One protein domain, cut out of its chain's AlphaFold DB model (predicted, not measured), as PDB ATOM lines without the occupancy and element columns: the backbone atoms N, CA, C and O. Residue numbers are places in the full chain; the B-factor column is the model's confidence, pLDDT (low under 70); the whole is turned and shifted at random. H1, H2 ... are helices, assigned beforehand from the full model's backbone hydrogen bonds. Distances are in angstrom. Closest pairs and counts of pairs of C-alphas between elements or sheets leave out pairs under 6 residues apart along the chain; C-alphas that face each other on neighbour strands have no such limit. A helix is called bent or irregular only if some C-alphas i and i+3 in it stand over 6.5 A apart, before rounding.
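What this domain is: This is residues 2 to 167 of the 1236 residues of the protein "Rod_C domain-containing protein" of Aphanomyces euteiches (UniProt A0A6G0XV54). This is a rod of helices in two lobes. At one end H2, H3 and H5 pack on the long H4, with H1 beside H2 and H5; the larger lobe is a zigzag of H6 to H10, set mostly crosswise to the rod's length, with H11 loosely placed at the far end. The printed part has 166 residues with eleven named helices, H1 to H11 in chain order, and no named strand: the class is all helix. It is only just loose, close to compact, with a radius of gyration of the C-alphas of 18.9 A, and spans 61 by 30 by 26 A.

How they stand to each other: H1, residues 2 to 5, and H2, residues 9 to 17, touch only at the corner, with C-alphas 4 and 12 closest at 5.6 A. H2 touches H4, residues 39 to 56, at a steep tilt of 39 degrees, opposite ways, with Thr 16 and His 44 closest at 5.9 A between C-alphas. H3, residues 26 to 29, touches residues 45 to 52 of H4 alone; the closest C-alphas, 29 and 49, are 6.6 A apart. H5, residues 63 to 68, touches residues 46 to 50 of H4 alone, about perpendicular at 77 degrees, C-alphas 50 and 66 being closest at 7.5 A. H6, residues 71 to 80, and H7, residues 85 to 103, form a hairpin at a shallow tilt of 20 degrees, with C-alphas 75 and 96 closest at 5.8 A. H4 and H7 are near each other. H8, residues 108 to 120, touches H10, residues 140 to 153, at a shallow tilt of 11 degrees, the same way; C-alphas 120 and 150 are closest at 5.6 A. H9, residues 127 to 134, forms hairpins with H8 and H10. H11, residues 160 to 167, is near H9. Every O i to N i+4 pair is within hydrogen-bond range in H2, H4, H5, H6, H8, H9, H10 and H11; H7 has 10 of 15, and H1 and H3 are too short for such a pair.

Where its parts are: H1 begins at C-alpha 2 (225.892, 264.357, 266.156), and H11 ends at C-alpha 167 (171.543, 268.143, 266.166). H4 is 26.0 A long, H7 25.0 A, H10 20.1 A and H8 18.2 A. H7 is only just irregular, with C-alphas 86 and 89 7.0 A apart, and has a kink of 40 degrees near residue 92.

The domain as a whole: The two C-alphas farthest apart, those of Val 18 and Val 167, are 61.9 A apart. The printed part has no cut, and no link is long. Mean pLDDT of the printed part is 74.2; 49 residues are under 70, among them residues 2 to 41.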
ATOM      1  N   ALA A   2     225.628 262.926 266.424       56.47
ATOM      2  CA  ALA A   2     225.892 264.357 266.156       56.47
ATOM      3  C   ALA A   2     225.630 264.800 264.692       56.47
ATOM      4  O   ALA A   2     224.956 265.789 264.442       56.47
ATOM      5  N   VAL A   3     226.060 263.994 263.714       61.72
ATOM      6  CA  VAL A   3     225.803 264.253 262.278       61.72
ATOM      7  C   VAL A   3     224.309 264.154 261.917       61.72
ATOM      8  O   VAL A   3     223.815 264.886 261.069       61.72
ATOM      9  N   ALA A   4     223.560 263.278 262.599       58.94
ATOM     10  CA  ALA A   4     222.122 263.118 262.380       58.94
ATOM     11  C   ALA A   4     221.300 264.234 263.054       58.94
ATOM     12  O   ALA A   4     220.245 264.601 262.543       58.94
ATOM     13  N   SER A   5     221.777 264.788 264.177       58.78
ATOM     14  CA  SER A   5     221.182 265.968 264.821       58.78
ATOM     15  C   SER A   5     221.439 267.260 264.037       58.78
ATOM     16  O   SER A   5     220.621 268.170 264.099       58.78
ATOM     17  N   GLU A   6     222.514 267.325 263.247       58.78
ATOM     18  CA  GLU A   6     222.810 268.440 262.329       58.78
ATOM     19  C   GLU A   6     222.022 268.372 261.001       58.78
ATOM     20  O   GLU A   6     222.126 269.275 260.173       58.78
ATOM     21  N   GLY A   7     221.199 267.333 260.799       58.88
ATOM     22  CA  GLY A   7     220.296 267.197 259.649       58.88
ATOM     23  C   GLY A   7     220.832 266.371 258.471       58.88
ATOM     24  O   GLY A   7     220.073 266.106 257.539       58.88
ATOM     25  N   ASP A   8     222.083 265.898 258.511       67.38
ATOM     26  CA  ASP A   8     222.666 265.049 257.460       67.38
ATOM     27  C   ASP A   8     222.399 263.552 257.720       67.38
ATOM     28  O   ASP A   8     223.232 262.793 258.232       67.38
ATOM     29  N   VAL A   9     221.179 263.121 257.386       66.81
ATOM     30  CA  VAL A   9     220.716 261.731 257.565       66.81
ATOM     31  C   VAL A   9     221.431 260.771 256.607       66.81
ATOM     32  O   VAL A   9     221.773 259.657 257.010       66.81
ATOM     33  N   ASP A  10     221.704 261.195 255.368       66.56
ATOM     34  CA  ASP A  10     222.406 260.384 254.365       66.56
ATOM     35  C   ASP A  10     223.875 260.159 254.767       66.56
ATOM     36  O   ASP A  10     224.361 259.023 254.716       66.56
ATOM     37  N   GLY A  11     224.564 261.197 255.253       66.56
ATOM     38  CA  GLY A  11     225.910 261.092 255.814       66.56
ATOM     39  C   GLY A  11     225.949 260.197 257.054       66.56
ATOM     40  O   GLY A  11     226.760 259.270 257.134       66.56
ATOM     41  N   ALA A  12     225.024 260.376 258.002       66.38
ATOM     42  CA  ALA A  12     224.937 259.526 259.194       66.38
ATOM     43  C   ALA A  12     224.645 258.044 258.867       66.38
ATOM     44  O   ALA A  12     225.144 257.136 259.548       66.38
ATOM     45  N   LEU A  13     223.869 257.775 257.813       69.19
ATOM     46  CA  LEU A  13     223.566 256.421 257.352       69.19
ATOM     47  C   LEU A  13     224.766 255.775 256.646       69.19
ATOM     48  O   LEU A  13     225.033 254.595 256.876       69.19
ATOM     49  N   GLN A  14     225.557 256.540 255.886       69.56
ATOM     50  CA  GLN A  14     226.827 256.068 255.317       69.56
ATOM     51  C   GLN A  14     227.806 255.639 256.418       69.56
ATOM     52  O   GLN A  14     228.327 254.525 256.368       69.56
ATOM     53  N   TRP A  15     227.974 256.447 257.468       66.12
ATOM     54  CA  TRP A  15     228.837 256.115 258.611       66.12
ATOM     55  C   TRP A  15     228.391 254.855 259.365       66.12
ATOM     56  O   TRP A  15     229.221 254.029 259.745       66.12
ATOM     57  N   THR A  16     227.085 254.669 259.564       65.50
ATOM     58  CA  THR A  16     226.555 253.475 260.247       65.50
ATOM     59  C   THR A  16     226.541 252.230 259.349       65.50
ATOM     60  O   THR A  16     226.721 251.121 259.850       65.50
ATOM     61  N   SER A  17     226.429 252.395 258.024       64.19
ATOM     62  CA  SER A  17     226.462 251.296 257.042       64.19
ATOM     63  C   SER A  17     227.824 250.601 256.925       64.19
ATOM     64  O   SER A  17     227.876 249.406 256.634       64.19
ATOM     65  N   VAL A  18     228.921 251.309 257.231       65.56
ATOM     66  CA  VAL A  18     230.284 250.741 257.293       65.56
ATOM     67  C   VAL A  18     230.397 249.674 258.392       65.56
ATOM     68  O   VAL A  18     231.143 248.710 258.243       65.56
ATOM     69  N   MET A  19     229.627 249.821 259.476       57.22
ATOM     70  CA  MET A  19     229.630 248.923 260.637       57.22
ATOM     71  C   MET A  19     228.463 247.916 260.645       57.22
ATOM     72  O   MET A  19     228.544 246.890 261.319       57.22
ATOM     73  N   CYS A  20     227.373 248.188 259.920       62.50
ATOM     74  CA  CYS A  20     226.174 247.348 259.817       62.50
ATOM     75  C   CYS A  20     225.663 247.331 258.358       62.50
ATOM     76  O   CYS A  20     224.929 248.233 257.966       62.50
ATOM     77  N   PRO A  21     225.999 246.319 257.535       58.25
ATOM     78  CA  PRO A  21     225.777 246.375 256.082       58.25
ATOM     79  C   PRO A  21     224.362 245.978 255.608       58.25
ATOM     80  O   PRO A  21     224.084 246.010 254.410       58.25
ATOM     81  N   HIS A  22     223.459 245.555 256.497       61.41
ATOM     82  CA  HIS A  22     222.149 245.020 256.107       61.41
ATOM     83  C   HIS A  22     221.050 246.098 256.089       61.41
ATOM     84  O   HIS A  22     220.544 246.499 257.136       61.41
ATOM     85  N   LEU A  23     220.632 246.503 254.884       62.91
ATOM     86  CA  LEU A  23     219.424 247.305 254.650       62.91
ATOM     87  C   LEU A  23     218.172 246.427 254.800       62.91
ATOM     88  O   LEU A  23     218.057 245.389 254.141       62.91
ATOM     89  N   LEU A  24     217.238 246.823 255.667       65.25
ATOM     90  CA  LEU A  24     215.964 246.121 255.826       65.25
ATOM     91  C   LEU A  24     214.960 246.583 254.750       65.25
ATOM     92  O   LEU A  24     214.902 247.772 254.443       65.25
ATOM     93  N   PRO A  25     214.144 245.676 254.179       62.25
ATOM     94  CA  PRO A  25     213.063 246.071 253.280       62.25
ATOM     95  C   PRO A  25     211.976 246.864 254.037       62.25
ATOM     96  O   PRO A  25     211.769 246.613 255.228       62.25
ATOM     97  N   PRO A  26     211.231 247.768 253.361       60.78
ATOM     98  CA  PRO A  26     210.251 248.677 253.981       60.78
ATOM     99  C   PRO A  26     209.189 247.959 254.825       60.78
ATOM    100  O   PRO A  26     208.810 248.434 255.890       60.78
ATOM    101  N   GLU A  27     208.786 246.753 254.427       59.59
ATOM    102  CA  GLU A  27     207.806 245.935 255.158       59.59
ATOM    103  C   GLU A  27     208.327 245.375 256.496       59.59
ATOM    104  O   GLU A  27     207.531 245.020 257.366       59.59
ATOM    105  N   ARG A  28     209.654 245.268 256.664       61.81
ATOM    106  CA  ARG A  28     210.319 244.806 257.900       61.81
ATOM    107  C   ARG A  28     210.945 245.945 258.705       61.81
ATOM    108  O   ARG A  28     211.369 245.707 259.829       61.81
ATOM    109  N   LEU A  29     210.989 247.156 258.151       69.69
ATOM    110  CA  LEU A  29     211.512 248.353 258.818       69.69
ATOM    111  C   LEU A  29     210.682 248.752 260.045       69.69
ATOM    112  O   LEU A  29     211.233 249.304 260.994       69.69
ATOM    113  N   TRP A  30     209.383 248.439 260.043       69.50
ATOM    114  CA  TRP A  30     208.450 248.851 261.096       69.50
ATOM    115  C   TRP A  30     207.779 247.691 261.859       69.50
ATOM    116  O   TRP A  30     207.206 247.902 262.925       69.50
ATOM    117  N   LYS A  31     207.877 246.443 261.374       58.38
ATOM    118  CA  LYS A  31     207.287 245.259 262.027       58.38
ATOM    119  C   LYS A  31     208.273 244.573 262.988       58.38
ATOM    120  O   LYS A  31     209.063 243.743 262.561       58.38
ATOM    121  N   GLY A  32     208.151 244.878 264.283       55.28
ATOM    122  CA  GLY A  32     208.383 243.970 265.424       55.28
ATOM    123  C   GLY A  32     209.787 243.389 265.694       55.28
ATOM    124  O   GLY A  32     210.208 242.424 265.065       55.28
ATOM    125  N   SER A  33     210.396 243.889 266.780       49.59
ATOM    126  CA  SER A  33     211.360 243.244 267.699       49.59
ATOM    127  C   SER A  33     212.661 242.653 267.130       49.59
ATOM    128  O   SER A  33     212.731 241.475 266.776       49.59
ATOM    129  N   LEU A  34     213.747 243.427 267.212       46.47
ATOM    130  CA  LEU A  34     215.100 242.885 267.386       46.47
ATOM    131  C   LEU A  34     215.570 243.215 268.818       46.47
ATOM    132  O   LEU A  34     215.367 244.347 269.253       46.47
ATOM    133  N   PRO A  35     216.137 242.249 269.563       46.19
ATOM    134  CA  PRO A  35     216.458 242.400 270.981       46.19
ATOM    135  C   PRO A  35     217.555 243.443 271.234       46.19
ATOM    136  O   PRO A  35     218.500 243.594 270.461       46.19
ATOM    137  N   GLU A  36     217.394 244.127 272.364       52.16
ATOM    138  CA  GLU A  36     218.032 245.354 272.863       52.16
ATOM    139  C   GLU A  36     219.555 245.285 273.130       52.16
ATOM    140  O   GLU A  36     220.067 246.044 273.949       52.16
ATOM    141  N   SER A  37     220.323 244.404 272.482       53.34
ATOM    142  CA  SER A  37     221.733 244.198 272.857       53.34
ATOM    143  C   SER A  37     222.752 245.078 272.123       53.34
ATOM    144  O   SER A  37     223.889 245.143 272.576       53.34
ATOM    145  N   ASP A  38     222.387 245.755 271.025       62.31
ATOM    146  CA  ASP A  38     223.321 246.591 270.248       62.31
ATOM    147  C   ASP A  38     222.766 248.005 269.963       62.31
ATOM    148  O   ASP A  38     221.950 248.181 269.047       62.31
ATOM    149  N   PRO A  39     223.231 249.052 270.678       65.75
ATOM    150  CA  PRO A  39     222.745 250.425 270.499       65.75
ATOM    151  C   PRO A  39     223.061 250.994 269.105       65.75
ATOM    152  O   PRO A  39     222.299 251.797 268.569       65.75
ATOM    153  N   LEU A  40     224.144 250.539 268.467       68.56
ATOM    154  CA  LEU A  40     224.523 250.952 267.108       68.56
ATOM    155  C   LEU A  40     223.531 250.460 266.045       68.56
ATOM    156  O   LEU A  40     223.240 251.176 265.085       68.56
ATOM    157  N   ARG A  41     222.980 249.253 266.222       69.88
ATOM    158  CA  ARG A  41     222.026 248.659 265.280       69.88
ATOM    159  C   ARG A  41     220.651 249.316 265.380       69.88
ATOM    160  O   ARG A  41     220.006 249.516 264.355       69.88
ATOM    161  N   LEU A  42     220.247 249.710 266.589       73.19
ATOM    162  CA  LEU A  42     219.034 250.495 266.828       73.19
ATOM    163  C   LEU A  42     219.096 251.844 266.095       73.19
ATOM    164  O   LEU A  42     218.183 252.176 265.344       73.19
ATOM    165  N   VAL A  43     220.205 252.577 266.244       73.06
ATOM    166  CA  VAL A  43     220.413 253.869 265.566       73.06
ATOM    167  C   VAL A  43     220.426 253.703 264.043       73.06
ATOM    168  O   VAL A  43     219.837 254.515 263.336       73.06
ATOM    169  N   HIS A  44     221.038 252.636 263.519       75.19
ATOM    170  CA  HIS A  44     221.035 252.364 262.079       75.19
ATOM    171  C   HIS A  44     219.620 252.113 261.527       75.19
ATOM    172  O   HIS A  44     219.276 252.628 260.464       75.19
ATOM    173  N   ILE A  45     218.774 251.380 262.261       75.31
ATOM    174  CA  ILE A  45     217.371 251.146 261.880       75.31
ATOM    175  C   ILE A  45     216.559 252.448 261.955       75.31
ATOM    176  O   ILE A  45     215.807 252.741 261.028       75.31
ATOM    177  N   GLN A  46     216.752 253.266 262.995       75.25
ATOM    178  CA  GLN A  46     216.085 254.569 263.133       75.25
ATOM    179  C   GLN A  46     216.445 255.529 261.986       75.25
ATOM    180  O   GLN A  46     215.568 256.182 261.427       75.25
ATOM    181  N   LEU A  47     217.712 255.563 261.559       76.31
ATOM    182  CA  LEU A  47     218.137 256.358 260.401       76.31
ATOM    183  C   LEU A  47     217.518 255.848 259.087       76.31
ATOM    184  O   LEU A  47     217.111 256.654 258.251       76.31
ATOM    185  N   GLN A  48     217.384 254.526 258.910       76.38
ATOM    186  CA  GLN A  48     216.673 253.951 257.758       76.38
ATOM    187  C   GLN A  48     215.172 254.309 257.770       76.38
ATOM    188  O   GLN A  48     214.606 254.591 256.714       76.38
ATOM    189  N   GLN A  49     214.530 254.340 258.944       76.44
ATOM    190  CA  GLN A  49     213.124 254.741 259.101       76.44
ATOM    191  C   GLN A  49     212.907 256.223 258.761       76.44
ATOM    192  O   GLN A  49     211.980 256.551 258.021       76.44
ATOM    193  N   MET A  50     213.787 257.114 259.223       74.69
ATOM    194  CA  MET A  50     213.737 258.539 258.873       74.69
ATOM    195  C   MET A  50     213.962 258.782 257.380       74.69
ATOM    196  O   MET A  50     213.260 259.580 256.758       74.69
ATOM    197  N   LEU A  51     214.900 258.052 256.775       76.62
ATOM    198  CA  LEU A  51     215.147 258.138 255.341       76.62
ATOM    199  C   LEU A  51     213.937 257.640 254.533       76.62
ATOM    200  O   LEU A  51     213.582 258.253 253.526       76.62
ATOM    201  N   HIS A  52     213.249 256.596 254.998       77.50
ATOM    202  CA  HIS A  52     211.996 256.134 254.397       77.50
ATOM    203  C   HIS A  52     210.891 257.202 254.467       77.50
ATOM    204  O   HIS A  52     210.237 257.463 253.458       77.50
ATOM    205  N   LEU A  53     210.705 257.850 255.624       76.88
ATOM    206  CA  LEU A  53     209.749 258.955 255.785       76.88
ATOM    207  C   LEU A  53     210.042 260.116 254.824       76.88
ATOM    208  O   LEU A  53     209.127 260.620 254.174       76.88
ATOM    209  N   SER A  54     211.319 260.467 254.658       74.50
ATOM    210  CA  SER A  54     211.732 261.551 253.761       74.50
ATOM    211  C   SER A  54     211.537 261.238 252.274       74.50
ATOM    212  O   SER A  54     211.145 262.120 251.527       74.50
ATOM    213  N   LYS A  55     211.783 259.994 251.828       75.38
ATOM    214  CA  LYS A  55     211.752 259.631 250.396       75.38
ATOM    215  C   LYS A  55     210.383 259.182 249.891       75.38
ATOM    216  O   LYS A  55     210.125 259.285 248.698       75.38
ATOM    217  N   HIS A  56     209.541 258.627 250.764       76.19
ATOM    218  CA  HIS A  56     208.236 258.077 250.373       76.19
ATOM    219  C   HIS A  56     207.047 258.941 250.800       76.19
ATOM    220  O   HIS A  56     205.983 258.835 250.193       76.19
ATOM    221  N   HIS A  57     207.210 259.784 251.824       75.94
ATOM    222  CA  HIS A  57     206.138 260.636 252.345       75.94
ATOM    223  C   HIS A  57     206.495 262.134 252.330       75.94
ATOM    224  O   HIS A  57     205.701 262.949 252.799       75.94
ATOM    225  N   ASP A  58     207.672 262.509 251.811       73.88
ATOM    226  CA  ASP A  58     208.222 263.875 251.858       73.88
ATOM    227  C   ASP A  58     208.163 264.483 253.275       73.88
ATOM    228  O   ASP A  58     207.891 265.671 253.474       73.88
ATOM    229  N   PHE A  59     208.344 263.638 254.296       79.81
ATOM    230  CA  PHE A  59     208.209 264.017 255.698       79.81
ATOM    231  C   PHE A  59     209.581 264.041 256.372       79.81
ATOM    232  O   PHE A  59     210.201 263.001 256.604       79.81
ATOM    233  N   HIS A  60     210.064 265.250 256.664       77.88
ATOM    234  CA  HIS A  60     211.365 265.490 257.283       77.88
ATOM    235  C   HIS A  60     211.197 265.779 258.776       77.88
ATOM    236  O   HIS A  60     210.527 266.734 259.159       77.88
ATOM    237  N   VAL A  61     211.833 264.965 259.615       75.81
ATOM    238  CA  VAL A  61     211.822 265.090 261.081       75.81
ATOM    239  C   VAL A  61     213.265 265.085 261.567       75.81
ATOM    240  O   VAL A  61     214.112 264.434 260.954       75.81
ATOM    241  N   SER A  62     213.571 265.802 262.648       79.19
ATOM    242  CA  SER A  62     214.895 265.724 263.274       79.19
ATOM    243  C   SER A  62     215.094 264.371 263.966       79.19
ATOM    244  O   SER A  62     214.136 263.725 264.391       79.19
ATOM    245  N   PHE A  63     216.346 263.929 264.102       75.19
ATOM    246  CA  PHE A  63     216.648 262.641 264.735       75.19
ATOM    247  C   PHE A  63     216.162 262.585 266.193       75.19
ATOM    248  O   PHE A  63     215.641 261.565 266.636       75.19
ATOM    249  N   GLU A  64     216.249 263.705 266.914       73.88
ATOM    250  CA  GLU A  64     215.769 263.827 268.295       73.88
ATOM    251  C   GLU A  64     214.238 263.764 268.389       73.88
ATOM    252  O   GLU A  64     213.704 263.023 269.215       73.88
ATOM    253  N   ALA A  65     213.521 264.474 267.510       71.19
ATOM    254  CA  ALA A  65     212.060 264.432 267.481       71.19
ATOM    255  C   ALA A  65     211.543 263.046 267.065       71.19
ATOM    256  O   ALA A  65     210.560 262.563 267.619       71.19
ATOM    257  N   PHE A  66     212.242 262.362 266.153       79.12
ATOM    258  CA  PHE A  66     211.902 261.002 265.743       79.12
ATOM    259  C   PHE A  66     212.073 259.979 266.879       79.12
ATOM    260  O   PHE A  66     211.252 259.076 267.008       79.12
ATOM    261  N   GLN A  67     213.095 260.121 267.734       74.25
ATOM    262  CA  GLN A  67     213.301 259.223 268.881       74.25
ATOM    263  C   GLN A  67     212.229 259.361 269.969       74.25
ATOM    264  O   GLN A  67     211.963 258.396 270.685       74.25
ATOM    265  N   MET A  68     211.639 260.549 270.106       71.25
ATOM    266  CA  MET A  68     210.588 260.829 271.089       71.25
ATOM    267  C   MET A  68     209.177 260.546 270.552       71.25
ATOM    268  O   MET A  68     208.240 260.408 271.337       71.25
ATOM    269  N   ALA A  69     209.007 260.459 269.230       73.94
ATOM    270  CA  ALA A  69     207.704 260.312 268.596       73.94
ATOM    271  C   ALA A  69     207.239 258.848 268.531       73.94
ATOM    272  O   ALA A  69     207.975 257.938 268.149       73.94
ATOM    273  N   THR A  70     205.964 258.620 268.847       80.44
ATOM    274  CA  THR A  70     205.289 257.343 268.585       80.44
ATOM    275  C   THR A  70     204.843 257.265 267.121       80.44
ATOM    276  O   THR A  70     204.744 258.277 266.432       80.44
ATOM    277  N   VAL A  71     204.515 256.068 266.625       77.31
ATOM    278  CA  VAL A  71     203.972 255.894 265.260       77.31
ATOM    279  C   VAL A  71     202.674 256.694 265.056       77.31
ATOM    280  O   VAL A  71     202.483 257.279 263.993       77.31
ATOM    281  N   ALA A  72     201.816 256.768 266.081       77.19
ATOM    282  CA  ALA A  72     200.629 257.624 266.076       77.19
ATOM    283  C   ALA A  72     201.013 259.114 266.051       77.19
ATOM    284  O   ALA A  72     200.511 259.849 265.208       77.19
ATOM    285  N   GLY A  73     201.984 259.536 266.872       80.38
ATOM    286  CA  GLY A  73     202.505 260.907 266.874       80.38
ATOM    287  C   GLY A  73     203.113 261.340 265.537       80.38
ATOM    288  O   GLY A  73     202.888 262.457 265.089       80.38
ATOM    289  N   LEU A  74     203.815 260.444 264.835       81.44
ATOM    290  CA  LEU A  74     204.333 260.708 263.488       81.44
ATOM    291  C   LEU A  74     203.203 260.866 262.459       81.44
ATOM    292  O   LEU A  74     203.276 261.746 261.607       81.44
ATOM    293  N   ALA A  75     202.148 260.053 262.554       81.62
ATOM    294  CA  ALA A  75     200.968 260.169 261.696       81.62
ATOM    295  C   ALA A  75     200.177 261.468 261.958       81.62
ATOM    296  O   ALA A  75     199.705 262.098 261.013       81.62
ATOM    297  N   MET A  76     200.081 261.906 263.216       84.56
ATOM    298  CA  MET A  76     199.489 263.196 263.596       84.56
ATOM    299  C   MET A  76     200.335 264.377 263.100       84.56
ATOM    300  O   MET A  76     199.807 265.310 262.498       84.56
ATOM    301  N   ALA A  77     201.661 264.290 263.223       81.12
ATOM    302  CA  ALA A  77     202.579 265.305 262.712       81.12
ATOM    303  C   ALA A  77     202.559 265.417 261.171       81.12
ATOM    304  O   ALA A  77     202.742 266.507 260.627       81.12
ATOM    305  N   MET A  78     202.281 264.320 260.449       81.56
ATOM    306  CA  MET A  78     202.016 264.367 259.002       81.56
ATOM    307  C   MET A  78     200.745 265.161 258.675       81.56
ATOM    308  O   MET A  78     200.745 265.932 257.716       81.56
ATOM    309  N   LEU A  79     199.677 265.026 259.474       81.94
ATOM    310  CA  LEU A  79     198.471 265.841 259.303       81.94
ATOM    311  C   LEU A  79     198.782 267.324 259.555       81.94
ATOM    312  O   LEU A  79     198.376 268.173 258.759       81.94
ATOM    313  N   ASP A  80     199.552 267.645 260.598       81.69
ATOM    314  CA  ASP A  80     199.942 269.020 260.955       81.69
ATOM    315  C   ASP A  80     200.784 269.744 259.893       81.69
ATOM    316  O   ASP A  80     200.779 270.975 259.843       81.69
ATOM    317  N   ARG A  81     201.419 269.019 258.958       79.06
ATOM    318  CA  ARG A  81     202.079 269.617 257.780       79.06
ATOM    319  C   ARG A  81     201.107 270.421 256.906       79.06
ATOM    320  O   ARG A  81     201.515 271.350 256.206       79.06
ATOM    321  N   VAL A  82     199.824 270.063 256.910       79.12
ATOM    322  CA  VAL A  82     198.806 270.684 256.059       79.12
ATOM    323  C   VAL A  82     198.210 271.910 256.743       79.12
ATOM    324  O   VAL A  82     197.472 271.784 257.715       79.12
ATOM    325  N   GLN A  83     198.442 273.096 256.179       71.00
ATOM    326  CA  GLN A  83     197.895 274.360 256.698       71.00
ATOM    327  C   GLN A  83     196.442 274.639 256.262       71.00
ATOM    328  O   GLN A  83     195.758 275.432 256.897       71.00
ATOM    329  N   SER A  84     195.953 274.000 255.189       74.44
ATOM    330  CA  SER A  84     194.591 274.207 254.665       74.44
ATOM    331  C   SER A  84     193.679 273.002 254.944       74.44
ATOM    332  O   SER A  84     193.966 271.917 254.427       74.44
ATOM    333  N   PRO A  85     192.537 273.167 255.643       71.31
ATOM    334  CA  PRO A  85     191.634 272.063 255.989       71.31
ATOM    335  C   PRO A  85     191.128 271.255 254.785       71.31
ATOM    336  O   PRO A  85     190.900 270.050 254.874       71.31
ATOM    337  N   SER A  86     191.005 271.896 253.620       69.69
ATOM    338  CA  SER A  86     190.562 271.268 252.368       69.69
ATOM    339  C   SER A  86     191.537 270.231 251.797       69.69
ATOM    340  O   SER A  86     191.115 269.347 251.052       69.69
ATOM    341  N   LEU A  87     192.825 270.305 252.149       77.56
ATOM    342  CA  LEU A  87     193.868 269.396 251.662       77.56
ATOM    343  C   LEU A  87     194.112 268.209 252.609       77.56
ATOM    344  O   LEU A  87     194.826 267.276 252.246       77.56
ATOM    345  N   LEU A  88     193.476 268.190 253.786       79.75
ATOM    346  CA  LEU A  88     193.661 267.133 254.786       79.75
ATOM    347  C   LEU A  88     193.225 265.759 254.299       79.75
ATOM    348  O   LEU A  88     193.888 264.767 254.575       79.75
ATOM    349  N   LEU A  89     192.129 265.695 253.544       76.69
ATOM    350  CA  LEU A  89     191.651 264.431 252.984       76.69
ATOM    351  C   LEU A  89     192.626 263.861 251.944       76.69
ATOM    352  O   LEU A  89     192.723 262.643 251.811       76.69
ATOM    353  N   VAL A  90     193.350 264.733 251.235       78.81
ATOM    354  CA  VAL A  90     194.366 264.328 250.258       78.81
ATOM    355  C   VAL A  90     195.562 263.736 250.995       78.81
ATOM    356  O   VAL A  90     195.889 262.581 250.742       78.81
ATOM    357  N   GLU A  91     196.113 264.459 251.972       78.56
ATOM    358  CA  GLU A  91     197.246 264.023 252.803       78.56
ATOM    359  C   GLU A  91     196.961 262.715 253.564       78.56
ATOM    360  O   GLU A  91     197.802 261.816 253.639       78.56
ATOM    361  N   LEU A  92     195.736 262.577 254.078       81.50
ATOM    362  CA  LEU A  92     195.285 261.379 254.776       81.50
ATOM    363  C   LEU A  92     195.314 260.158 253.845       81.50
ATOM    364  O   LEU A  92     195.833 259.110 254.229       81.50
ATOM    365  N   SER A  93     194.836 260.307 252.605       78.06
ATOM    366  CA  SER A  93     194.807 259.226 251.611       78.06
ATOM    367  C   SER A  93     196.169 258.920 250.971       78.06
ATOM    368  O   SER A  93     196.445 257.766 250.639       78.06
ATOM    369  N   SER A  94     197.032 259.929 250.794       77.06
ATOM    370  CA  SER A  94     198.305 259.788 250.079       77.06
ATOM    371  C   SER A  94     199.477 259.408 250.980       77.06
ATOM    372  O   SER A  94     200.387 258.725 250.510       77.06
ATOM    373  N   HIS A  95     199.469 259.808 252.258       78.06
ATOM    374  CA  HIS A  95     200.621 259.627 253.146       78.06
ATOM    375  C   HIS A  95     200.283 258.924 254.463       78.06
ATOM    376  O   HIS A  95     200.964 257.951 254.791       78.06
ATOM    377  N   VAL A  96     199.221 259.321 255.173       79.56
ATOM    378  CA  VAL A  96     198.899 258.773 256.509       79.56
ATOM    379  C   VAL A  96     198.353 257.341 256.439       79.56
ATOM    380  O   VAL A  96     198.832 256.457 257.148       79.56
ATOM    381  N   GLU A  97     197.393 257.068 255.551       79.06
ATOM    382  CA  GLU A  97     196.846 255.722 255.334       79.06
ATOM    383  C   GLU A  97     197.908 254.703 254.878       79.06
ATOM    384  O   GLU A  97     197.968 253.607 255.449       79.06
ATOM    385  N   PRO A  98     198.750 255.007 253.866       78.75
ATOM    386  CA  PRO A  98     199.828 254.111 253.458       78.75
ATOM    387  C   PRO A  98     200.874 253.902 254.554       78.75
ATOM    388  O   PRO A  98     201.353 252.781 254.711       78.75
ATOM    389  N   PHE A  99     201.193 254.942 255.332       78.06
ATOM    390  CA  PHE A  99     202.144 254.851 256.440       78.06
ATOM    391  C   PHE A  99     201.642 253.895 257.531       78.06
ATOM    392  O   PHE A  99     202.332 252.928 257.854       78.06
ATOM    393  N   LEU A 100     200.402 254.075 258.003       76.25
ATOM    394  CA  LEU A 100     199.806 253.233 259.049       76.25
ATOM    395  C   LEU A 100     199.660 251.763 258.628       76.25
ATOM    396  O   LEU A 100     199.837 250.869 259.453       76.25
ATOM    397  N   LYS A 101     199.421 251.485 257.338       74.25
ATOM    398  CA  LYS A 101     199.392 250.107 256.801       74.25
ATOM    399  C   LYS A 101     200.744 249.390 256.897       74.25
ATOM    400  O   LYS A 101     200.777 248.158 256.938       74.25
ATOM    401  N   ILE A 102     201.848 250.137 256.903       70.62
ATOM    402  CA  ILE A 102     203.215 249.601 256.959       70.62
ATOM    403  C   ILE A 102     203.716 249.541 258.411       70.62
ATOM    404  O   ILE A 102     204.421 248.592 258.765       70.62
ATOM    405  N   SER A 103     203.352 250.525 259.243       63.00
ATOM    406  CA  SER A 103     204.027 250.809 260.510       63.00
ATOM    407  C   SER A 103     203.500 250.078 261.751       63.00
ATOM    408  O   SER A 103     204.293 249.796 262.649       63.00
ATOM    409  N   SER A 104     202.201 249.757 261.847       59.50
ATOM    410  CA  SER A 104     201.629 249.112 263.046       59.50
ATOM    411  C   SER A 104     200.223 248.518 262.833       59.50
ATOM    412  O   SER A 104     199.563 248.771 261.833       59.50
ATOM    413  N   ASN A 105     199.729 247.736 263.809       60.78
ATOM    414  CA  ASN A 105     198.329 247.269 263.889       60.78
ATOM    415  C   ASN A 105     197.343 248.374 264.351       60.78
ATOM    416  O   ASN A 105     196.202 248.068 264.703       60.78
ATOM    417  N   THR A 106     197.774 249.636 264.432       67.31
ATOM    418  CA  THR A 106     196.953 250.741 264.949       67.31
ATOM    419  C   THR A 106     195.930 251.158 263.895       67.31
ATOM    420  O   THR A 106     196.288 251.369 262.737       67.31
ATOM    421  N   SER A 107     194.650 251.260 264.264       78.06
ATOM    422  CA  SER A 107     193.616 251.617 263.292       78.06
ATOM    423  C   SER A 107     193.658 253.114 262.976       78.06
ATOM    424  O   SER A 107     193.892 253.937 263.859       78.06
ATOM    425  N   LEU A 108     193.379 253.485 261.723       81.88
ATOM    426  CA  LEU A 108     193.264 254.891 261.309       81.88
ATOM    427  C   LEU A 108     192.275 255.668 262.191       81.88
ATOM    428  O   LEU A 108     192.516 256.813 262.555       81.88
ATOM    429  N   SER A 109     191.175 255.021 262.577       80.19
ATOM    430  CA  SER A 109     190.169 255.624 263.450       80.19
ATOM    431  C   SER A 109     190.697 255.946 264.852       80.19
ATOM    432  O   SER A 109     190.182 256.873 265.455       80.19
ATOM    433  N   ASP A 110     191.698 255.224 265.371       82.06
ATOM    434  CA  ASP A 110     192.304 255.530 266.679       82.06
ATOM    435  C   ASP A 110     193.177 256.783 266.610       82.06
ATOM    436  O   ASP A 110     193.028 257.678 267.433       82.06
ATOM    437  N   VAL A 111     194.011 256.880 265.570       83.38
ATOM    438  CA  VAL A 111     194.878 258.047 265.343       83.38
ATOM    439  C   VAL A 111     194.047 259.308 265.101       83.38
ATOM    440  O   VAL A 111     194.375 260.371 265.610       83.38
ATOM    441  N   LEU A 112     192.935 259.200 264.363       84.69
ATOM    442  CA  LEU A 112     192.041 260.337 264.131       84.69
ATOM    443  C   LEU A 112     191.297 260.792 265.389       84.69
ATOM    444  O   LEU A 112     191.016 261.978 265.510       84.69
ATOM    445  N   VAL A 113     190.957 259.880 266.305       85.50
ATOM    446  CA  VAL A 113     190.330 260.249 267.585       85.50
ATOM    447  C   VAL A 113     191.332 260.996 268.456       85.50
ATOM    448  O   VAL A 113     191.015 262.089 268.906       85.50
ATOM    449  N   GLU A 114     192.539 260.448 268.619       82.75
ATOM    450  CA  GLU A 114     193.619 261.063 269.403       82.75
ATOM    451  C   GLU A 114     193.964 262.459 268.860       82.75
ATOM    452  O   GLU A 114     193.998 263.430 269.610       82.75
ATOM    453  N   TYR A 115     194.064 262.584 267.533       84.25
ATOM    454  CA  TYR A 115     194.311 263.859 266.864       84.25
ATOM    455  C   TYR A 115     193.194 264.886 267.077       84.25
ATOM    456  O   TYR A 115     193.449 266.062 267.328       84.25
ATOM    457  N   VAL A 116     191.933 264.465 266.954       85.00
ATOM    458  CA  VAL A 116     190.780 265.356 267.128       85.00
ATOM    459  C   VAL A 116     190.636 265.807 268.584       85.00
ATOM    460  O   VAL A 116     190.280 266.959 268.819       85.00
ATOM    461  N   GLU A 117     190.914 264.930 269.550       82.00
ATOM    462  CA  GLU A 117     190.913 265.270 270.977       82.00
ATOM    463  C   GLU A 117     192.054 266.237 271.330       82.00
ATOM    464  O   GLU A 117     191.823 267.193 272.067       82.00
ATOM    465  N   GLU A 118     193.245 266.053 270.749       82.94
ATOM    466  CA  GLU A 118     194.377 266.975 270.896       82.94
ATOM    467  C   GLU A 118     194.050 268.359 270.316       82.94
ATOM    468  O   GLU A 118     194.157 269.369 271.014       82.94
ATOM    469  N   LYS A 119     193.551 268.418 269.073       80.75
ATOM    470  CA  LYS A 119     193.176 269.687 268.427       80.75
ATOM    471  C   LYS A 119     191.985 270.378 269.084       80.75
ATOM    472  O   LYS A 119     191.926 271.602 269.054       80.75
ATOM    473  N   ALA A 120     191.071 269.641 269.716       78.31
ATOM    474  CA  ALA A 120     190.001 270.226 270.529       78.31
ATOM    475  C   ALA A 120     190.517 270.917 271.809       78.31
ATOM    476  O   ALA A 120     189.798 271.729 272.388       78.31
ATOM    477  N   GLY A 121     191.745 270.620 272.250       72.19
ATOM    478  CA  GLY A 121     192.412 271.293 273.369       72.19
ATOM    479  C   GLY A 121     193.287 272.493 272.980       72.19
ATOM    480  O   GLY A 121     193.735 273.218 273.870       72.19
ATOM    481  N   GLU A 122     193.544 272.722 271.687       76.38
ATOM    482  CA  GLU A 122     194.383 273.826 271.201       76.38
ATOM    483  C   GLU A 122     193.602 275.149 271.093       76.38
ATOM    484  O   GLU A 122     192.437 275.187 270.697       76.38
ATOM    485  N   ILE A 123     194.266 276.268 271.409       62.69
ATOM    486  CA  ILE A 123     193.711 277.623 271.275       62.69
ATOM    487  C   ILE A 123     194.618 278.410 270.315       62.69
ATOM    488  O   ILE A 123     195.778 278.649 270.665       62.69
ATOM    489  N   PRO A 124     194.136 278.857 269.134       65.69
ATOM    490  CA  PRO A 124     192.745 278.852 268.656       65.69
ATOM    491  C   PRO A 124     192.265 277.494 268.105       65.69
ATOM    492  O   PRO A 124     192.974 276.843 267.345       65.69
ATOM    493  N   PHE A 125     191.024 277.119 268.434       76.50
ATOM    494  CA  PHE A 125     190.390 275.882 267.968       76.50
ATOM    495  C   PHE A 125     190.041 275.943 266.469       76.50
ATOM    496  O   PHE A 125     189.277 276.809 266.035       76.50
ATOM    497  N   ASP A 126     190.565 275.007 265.672       75.12
ATOM    498  CA  ASP A 126     190.281 274.898 264.233       75.12
ATOM    499  C   ASP A 126     189.061 273.990 263.965       75.12
ATOM    500  O   ASP A 126     189.173 272.798 263.654       75.12
ATOM    501  N   GLU A 127     187.861 274.571 264.087       78.69
ATOM    502  CA  GLU A 127     186.570 273.878 263.926       78.69
ATOM    503  C   GLU A 127     186.445 273.113 262.595       78.69
ATOM    504  O   GLU A 127     185.898 272.005 262.538       78.69
ATOM    505  N   GLN A 128     186.944 273.699 261.502       77.38
ATOM    506  CA  GLN A 128     186.764 273.159 260.151       77.38
ATOM    507  C   GLN A 128     187.613 271.907 259.928       77.38
ATOM    508  O   GLN A 128     187.155 270.942 259.310       77.38
ATOM    509  N   ARG A 129     188.828 271.898 260.477       81.19
ATOM    510  CA  ARG A 129     189.757 270.767 260.444       81.19
ATOM    511  C   ARG A 129     189.200 269.545 261.164       81.19
ATOM    512  O   ARG A 129     189.153 268.460 260.580       81.19
ATOM    513  N   CYS A 130     188.694 269.723 262.381       81.81
ATOM    514  CA  CYS A 130     188.102 268.629 263.149       81.81
ATOM    515  C   CYS A 130     186.816 268.101 262.489       81.81
ATOM    516  O   CYS A 130     186.635 266.888 262.377       81.81
ATOM    517  N   ARG A 131     185.956 268.982 261.953       83.06
ATOM    518  CA  ARG A 131     184.702 268.584 261.286       83.06
ATOM    519  C   ARG A 131     184.915 267.648 260.093       83.06
ATOM    520  O   ARG A 131     184.138 266.705 259.933       83.06
ATOM    521  N   ILE A 132     185.928 267.918 259.266       82.31
ATOM    522  CA  ILE A 132     186.250 267.133 258.060       82.31
ATOM    523  C   ILE A 132     186.770 265.737 258.434       82.31
ATOM    524  O   ILE A 132     186.440 264.751 257.772       82.31
ATOM    525  N   LEU A 133     187.567 265.644 259.502       82.44
ATOM    526  CA  LEU A 133     188.187 264.393 259.942       82.44
ATOM    527  C   LEU A 133     187.209 263.472 260.692       82.44
ATOM    528  O   LEU A 133     187.302 262.251 260.553       82.44
ATOM    529  N   LEU A 134     186.219 264.025 261.403       82.75
ATOM    530  CA  LEU A 134     185.187 263.243 262.104       82.75
ATOM    531  C   LEU A 134     184.418 262.280 261.188       82.75
ATOM    532  O   LEU A 134     184.106 261.155 261.587       82.75
ATOM    533  N   ASP A 135     184.130 262.685 259.948       81.06
ATOM    534  CA  ASP A 135     183.370 261.857 259.002       81.06
ATOM    535  C   ASP A 135     184.155 260.608 258.549       81.06
ATOM    536  O   ASP A 135     183.552 259.638 258.076       81.06
ATOM    537  N   LYS A 136     185.484 260.597 258.743       81.12
ATOM    538  CA  LYS A 136     186.396 259.488 258.411       81.12
ATOM    539  C   LYS A 136     186.606 258.479 259.544       81.12
ATOM    540  O   LYS A 136     187.177 257.420 259.304       81.12
ATOM    541  N   ILE A 137     186.102 258.748 260.750       83.75
ATOM    542  CA  ILE A 137     186.137 257.791 261.869       83.75
ATOM    543  C   ILE A 137     185.016 256.767 261.667       83.75
ATOM    544  O   ILE A 137     183.860 257.061 261.954       83.75
ATOM    545  N   GLU A 138     185.314 255.579 261.143       78.81
ATOM    546  CA  GLU A 138     184.310 254.548 260.817       78.81
ATOM    547  C   GLU A 138     183.457 254.063 262.012       78.81
ATOM    548  O   GLU A 138     182.231 254.004 261.872       78.81
ATOM    549  N   PRO A 139     184.025 253.732 263.192       86.50
ATOM    550  CA  PRO A 139     183.230 253.257 264.318       86.50
ATOM    551  C   PRO A 139     182.422 254.395 264.954       86.50
ATOM    552  O   PRO A 139     182.976 255.355 265.499       86.50
ATOM    553  N   LEU A 140     181.096 254.234 264.952       83.19
ATOM    554  CA  LEU A 140     180.138 255.225 265.452       83.19
ATOM    555  C   LEU A 140     180.368 255.594 266.927       83.19
ATOM    556  O   LEU A 140     180.215 256.754 267.290       83.19
ATOM    557  N   GLU A 141     180.798 254.649 267.769       83.06
ATOM    558  CA  GLU A 141     181.091 254.921 269.185       83.06
ATOM    559  C   GLU A 141     182.278 255.870 269.380       83.06
ATOM    560  O   GLU A 141     182.211 256.786 270.200       83.06
ATOM    561  N   LYS A 142     183.360 255.687 268.615       83.38
ATOM    562  CA  LYS A 142     184.537 256.561 268.703       83.38
ATOM    563  C   LYS A 142     184.243 257.929 268.096       83.38
ATOM    564  O   LYS A 142     184.619 258.947 268.668       83.38
ATOM    565  N   ARG A 143     183.478 257.956 266.998       87.31
ATOM    566  CA  ARG A 143     182.989 259.195 266.382       87.31
ATOM    567  C   ARG A 143     182.129 260.006 267.354       87.31
ATOM    568  O   ARG A 143     182.316 261.213 267.455       87.31
ATOM    569  N   ALA A 144     181.221 259.357 268.087       84.19
ATOM    570  CA  ALA A 144     180.366 260.011 269.075       84.19
ATOM    571  C   ALA A 144     181.168 260.612 270.245       84.19
ATOM    572  O   ALA A 144     180.892 261.742 270.645       84.19
ATOM    573  N   LYS A 145     182.183 259.897 270.753       84.06
ATOM    574  CA  LYS A 145     183.078 260.393 271.815       84.06
ATOM    575  C   LYS A 145     183.896 261.605 271.369       84.06
ATOM    576  O   LYS A 145     183.826 262.642 272.021       84.06
ATOM    577  N   ALA A 146     184.567 261.517 270.220       85.56
ATOM    578  CA  ALA A 146     185.338 262.631 269.665       85.56
ATOM    579  C   ALA A 146     184.448 263.856 269.368       85.56
ATOM    580  O   ALA A 146     184.809 264.991 269.662       85.56
ATOM    581  N   THR A 147     183.231 263.625 268.860       86.81
ATOM    582  CA  THR A 147     182.236 264.687 268.617       86.81
ATOM    583  C   THR A 147     181.827 265.400 269.908       86.81
ATOM    584  O   THR A 147     181.676 266.618 269.921       86.81
ATOM    585  N   LEU A 148     181.666 264.668 271.009       85.50
ATOM    586  CA  LEU A 148     181.323 265.246 272.304       85.50
ATOM    587  C   LEU A 148     182.453 266.114 272.875       85.50
ATOM    588  O   LEU A 148     182.167 267.170 273.439       85.50
ATOM    589  N   VAL A 149     183.714 265.700 272.709       85.00
ATOM    590  CA  VAL A 149     184.887 266.501 273.107       85.00
ATOM    591  C   VAL A 149     184.926 267.809 272.317       85.00
ATOM    592  O   VAL A 149     185.021 268.879 272.914       85.00
ATOM    593  N   ILE A 150     184.723 267.733 270.998       85.06
ATOM    594  CA  ILE A 150     184.621 268.916 270.140       85.06
ATOM    595  C   ILE A 150     183.504 269.851 270.615       85.06
ATOM    596  O   ILE A 150     183.758 271.030 270.830       85.06
ATOM    597  N   LEU A 151     182.275 269.362 270.809       83.75
ATOM    598  CA  LEU A 151     181.148 270.228 271.179       83.75
ATOM    599  C   LEU A 151     181.357 270.944 272.524       83.75
ATOM    600  O   LEU A 151     180.879 272.062 272.686       83.75
ATOM    601  N   ARG A 152     182.108 270.344 273.459       82.19
ATOM    602  CA  ARG A 152     182.491 270.977 274.736       82.19
ATOM    603  C   ARG A 152     183.571 272.056 274.589       82.19
ATOM    604  O   ARG A 152     183.655 272.930 275.444       82.19
ATOM    605  N   SER A 153     184.392 271.982 273.542       79.94
ATOM    606  CA  SER A 153     185.488 272.931 273.287       79.94
ATOM    607  C   SER A 153     185.059 274.210 272.553       79.94
ATOM    608  O   SER A 153     185.827 275.164 272.482       79.94
ATOM    609  N   ILE A 154     183.833 274.263 272.019       78.00
ATOM    610  CA  ILE A 154     183.358 275.408 271.227       78.00
ATOM    611  C   ILE A 154     182.847 276.523 272.143       78.00
ATOM    612  O   ILE A 154     182.119 276.285 273.108       78.00
ATOM    613  N   HIS A 155     183.159 277.765 271.780       70.12
ATOM    614  CA  HIS A 155     182.658 278.966 272.442       70.12
ATOM    615  C   HIS A 155     181.750 279.783 271.507       70.12
ATOM    616  O   HIS A 155     181.850 279.706 270.286       70.12
ATOM    617  N   LEU A 156     180.848 280.584 272.078       66.69
ATOM    618  CA  LEU A 156     179.943 281.460 271.324       66.69
ATOM    619  C   LEU A 156     180.713 282.506 270.485       66.69
ATOM    620  O   LEU A 156     181.623 283.144 271.020       66.69
ATOM    621  N   PRO A 157     180.274 282.840 269.250       68.00
ATOM    622  CA  PRO A 157     179.091 282.345 268.533       68.00
ATOM    623  C   PRO A 157     179.317 280.993 267.836       68.00
ATOM    624  O   PRO A 157     180.306 280.816 267.135       68.00
ATOM    625  N   TYR A 158     178.350 280.078 267.955       78.62
ATOM    626  CA  TYR A 158     178.422 278.776 267.292       78.62
ATOM    627  C   TYR A 158     178.293 278.904 265.771       78.62
ATOM    628  O   TYR A 158     177.405 279.596 265.262       78.62
ATOM    629  N   SER A 159     179.145 278.197 265.031       78.75
ATOM    630  CA  SER A 159     179.020 278.083 263.581       78.75
ATOM    631  C   SER A 159     177.851 277.159 263.195       78.75
ATOM    632  O   SER A 159     177.567 276.156 263.854       78.75
ATOM    633  N   HIS A 160     177.160 277.474 262.092       77.62
ATOM    634  CA  HIS A 160     175.987 276.714 261.625       77.62
ATOM    635  C   HIS A 160     176.301 275.223 261.404       77.62
ATOM    636  O   HIS A 160     175.502 274.353 261.740       77.62
ATOM    637  N   SER A 161     177.500 274.919 260.900       77.19
ATOM    638  CA  SER A 161     177.987 273.550 260.698       77.19
ATOM    639  C   SER A 161     178.110 272.752 261.996       77.19
ATOM    640  O   SER A 161     177.892 271.539 261.990       77.19
ATOM    641  N   MET A 162     178.451 273.412 263.105       82.12
ATOM    642  CA  MET A 162     178.601 272.767 264.409       82.12
ATOM    643  C   MET A 162     177.257 272.578 265.112       82.12
ATOM    644  O   MET A 162     177.055 271.555 265.761       82.12
ATOM    645  N   LEU A 163     176.296 273.486 264.901       80.31
ATOM    646  CA  LEU A 163     174.912 273.307 265.352       80.31
ATOM    647  C   LEU A 163     174.218 272.145 264.626       80.31
ATOM    648  O   LEU A 163     173.588 271.308 265.270       80.31
ATOM    649  N   GLU A 164     174.382 272.026 263.305       81.62
ATOM    650  CA  GLU A 164     173.882 270.868 262.546       81.62
ATOM    651  C   GLU A 164     174.520 269.553 263.014       81.62
ATOM    652  O   GLU A 164     173.848 268.521 263.135       81.62
ATOM    653  N   LEU A 165     175.820 269.585 263.322       83.19
ATOM    654  CA  LEU A 165     176.528 268.443 263.884       83.19
ATOM    655  C   LEU A 165     176.005 268.083 265.284       83.19
ATOM    656  O   LEU A 165     175.757 266.909 265.538       83.19
ATOM    657  N   ALA A 166     175.734 269.054 266.158       82.69
ATOM    658  CA  ALA A 166     175.138 268.802 267.471       82.69
ATOM    659  C   ALA A 166     173.728 268.184 267.362       82.69
ATOM    660  O   ALA A 166     173.422 267.207 268.049       82.69
ATOM    661  N   VAL A 167     172.894 268.679 266.435       84.19
ATOM    662  CA  VAL A 167     171.543 268.143 266.166       84.19
ATOM    663  C   VAL A 167     171.596 266.698 265.670       84.19
ATOM    664  O   VAL A 167     170.786 265.861 266.080       84.19
TER     665      VAL A 167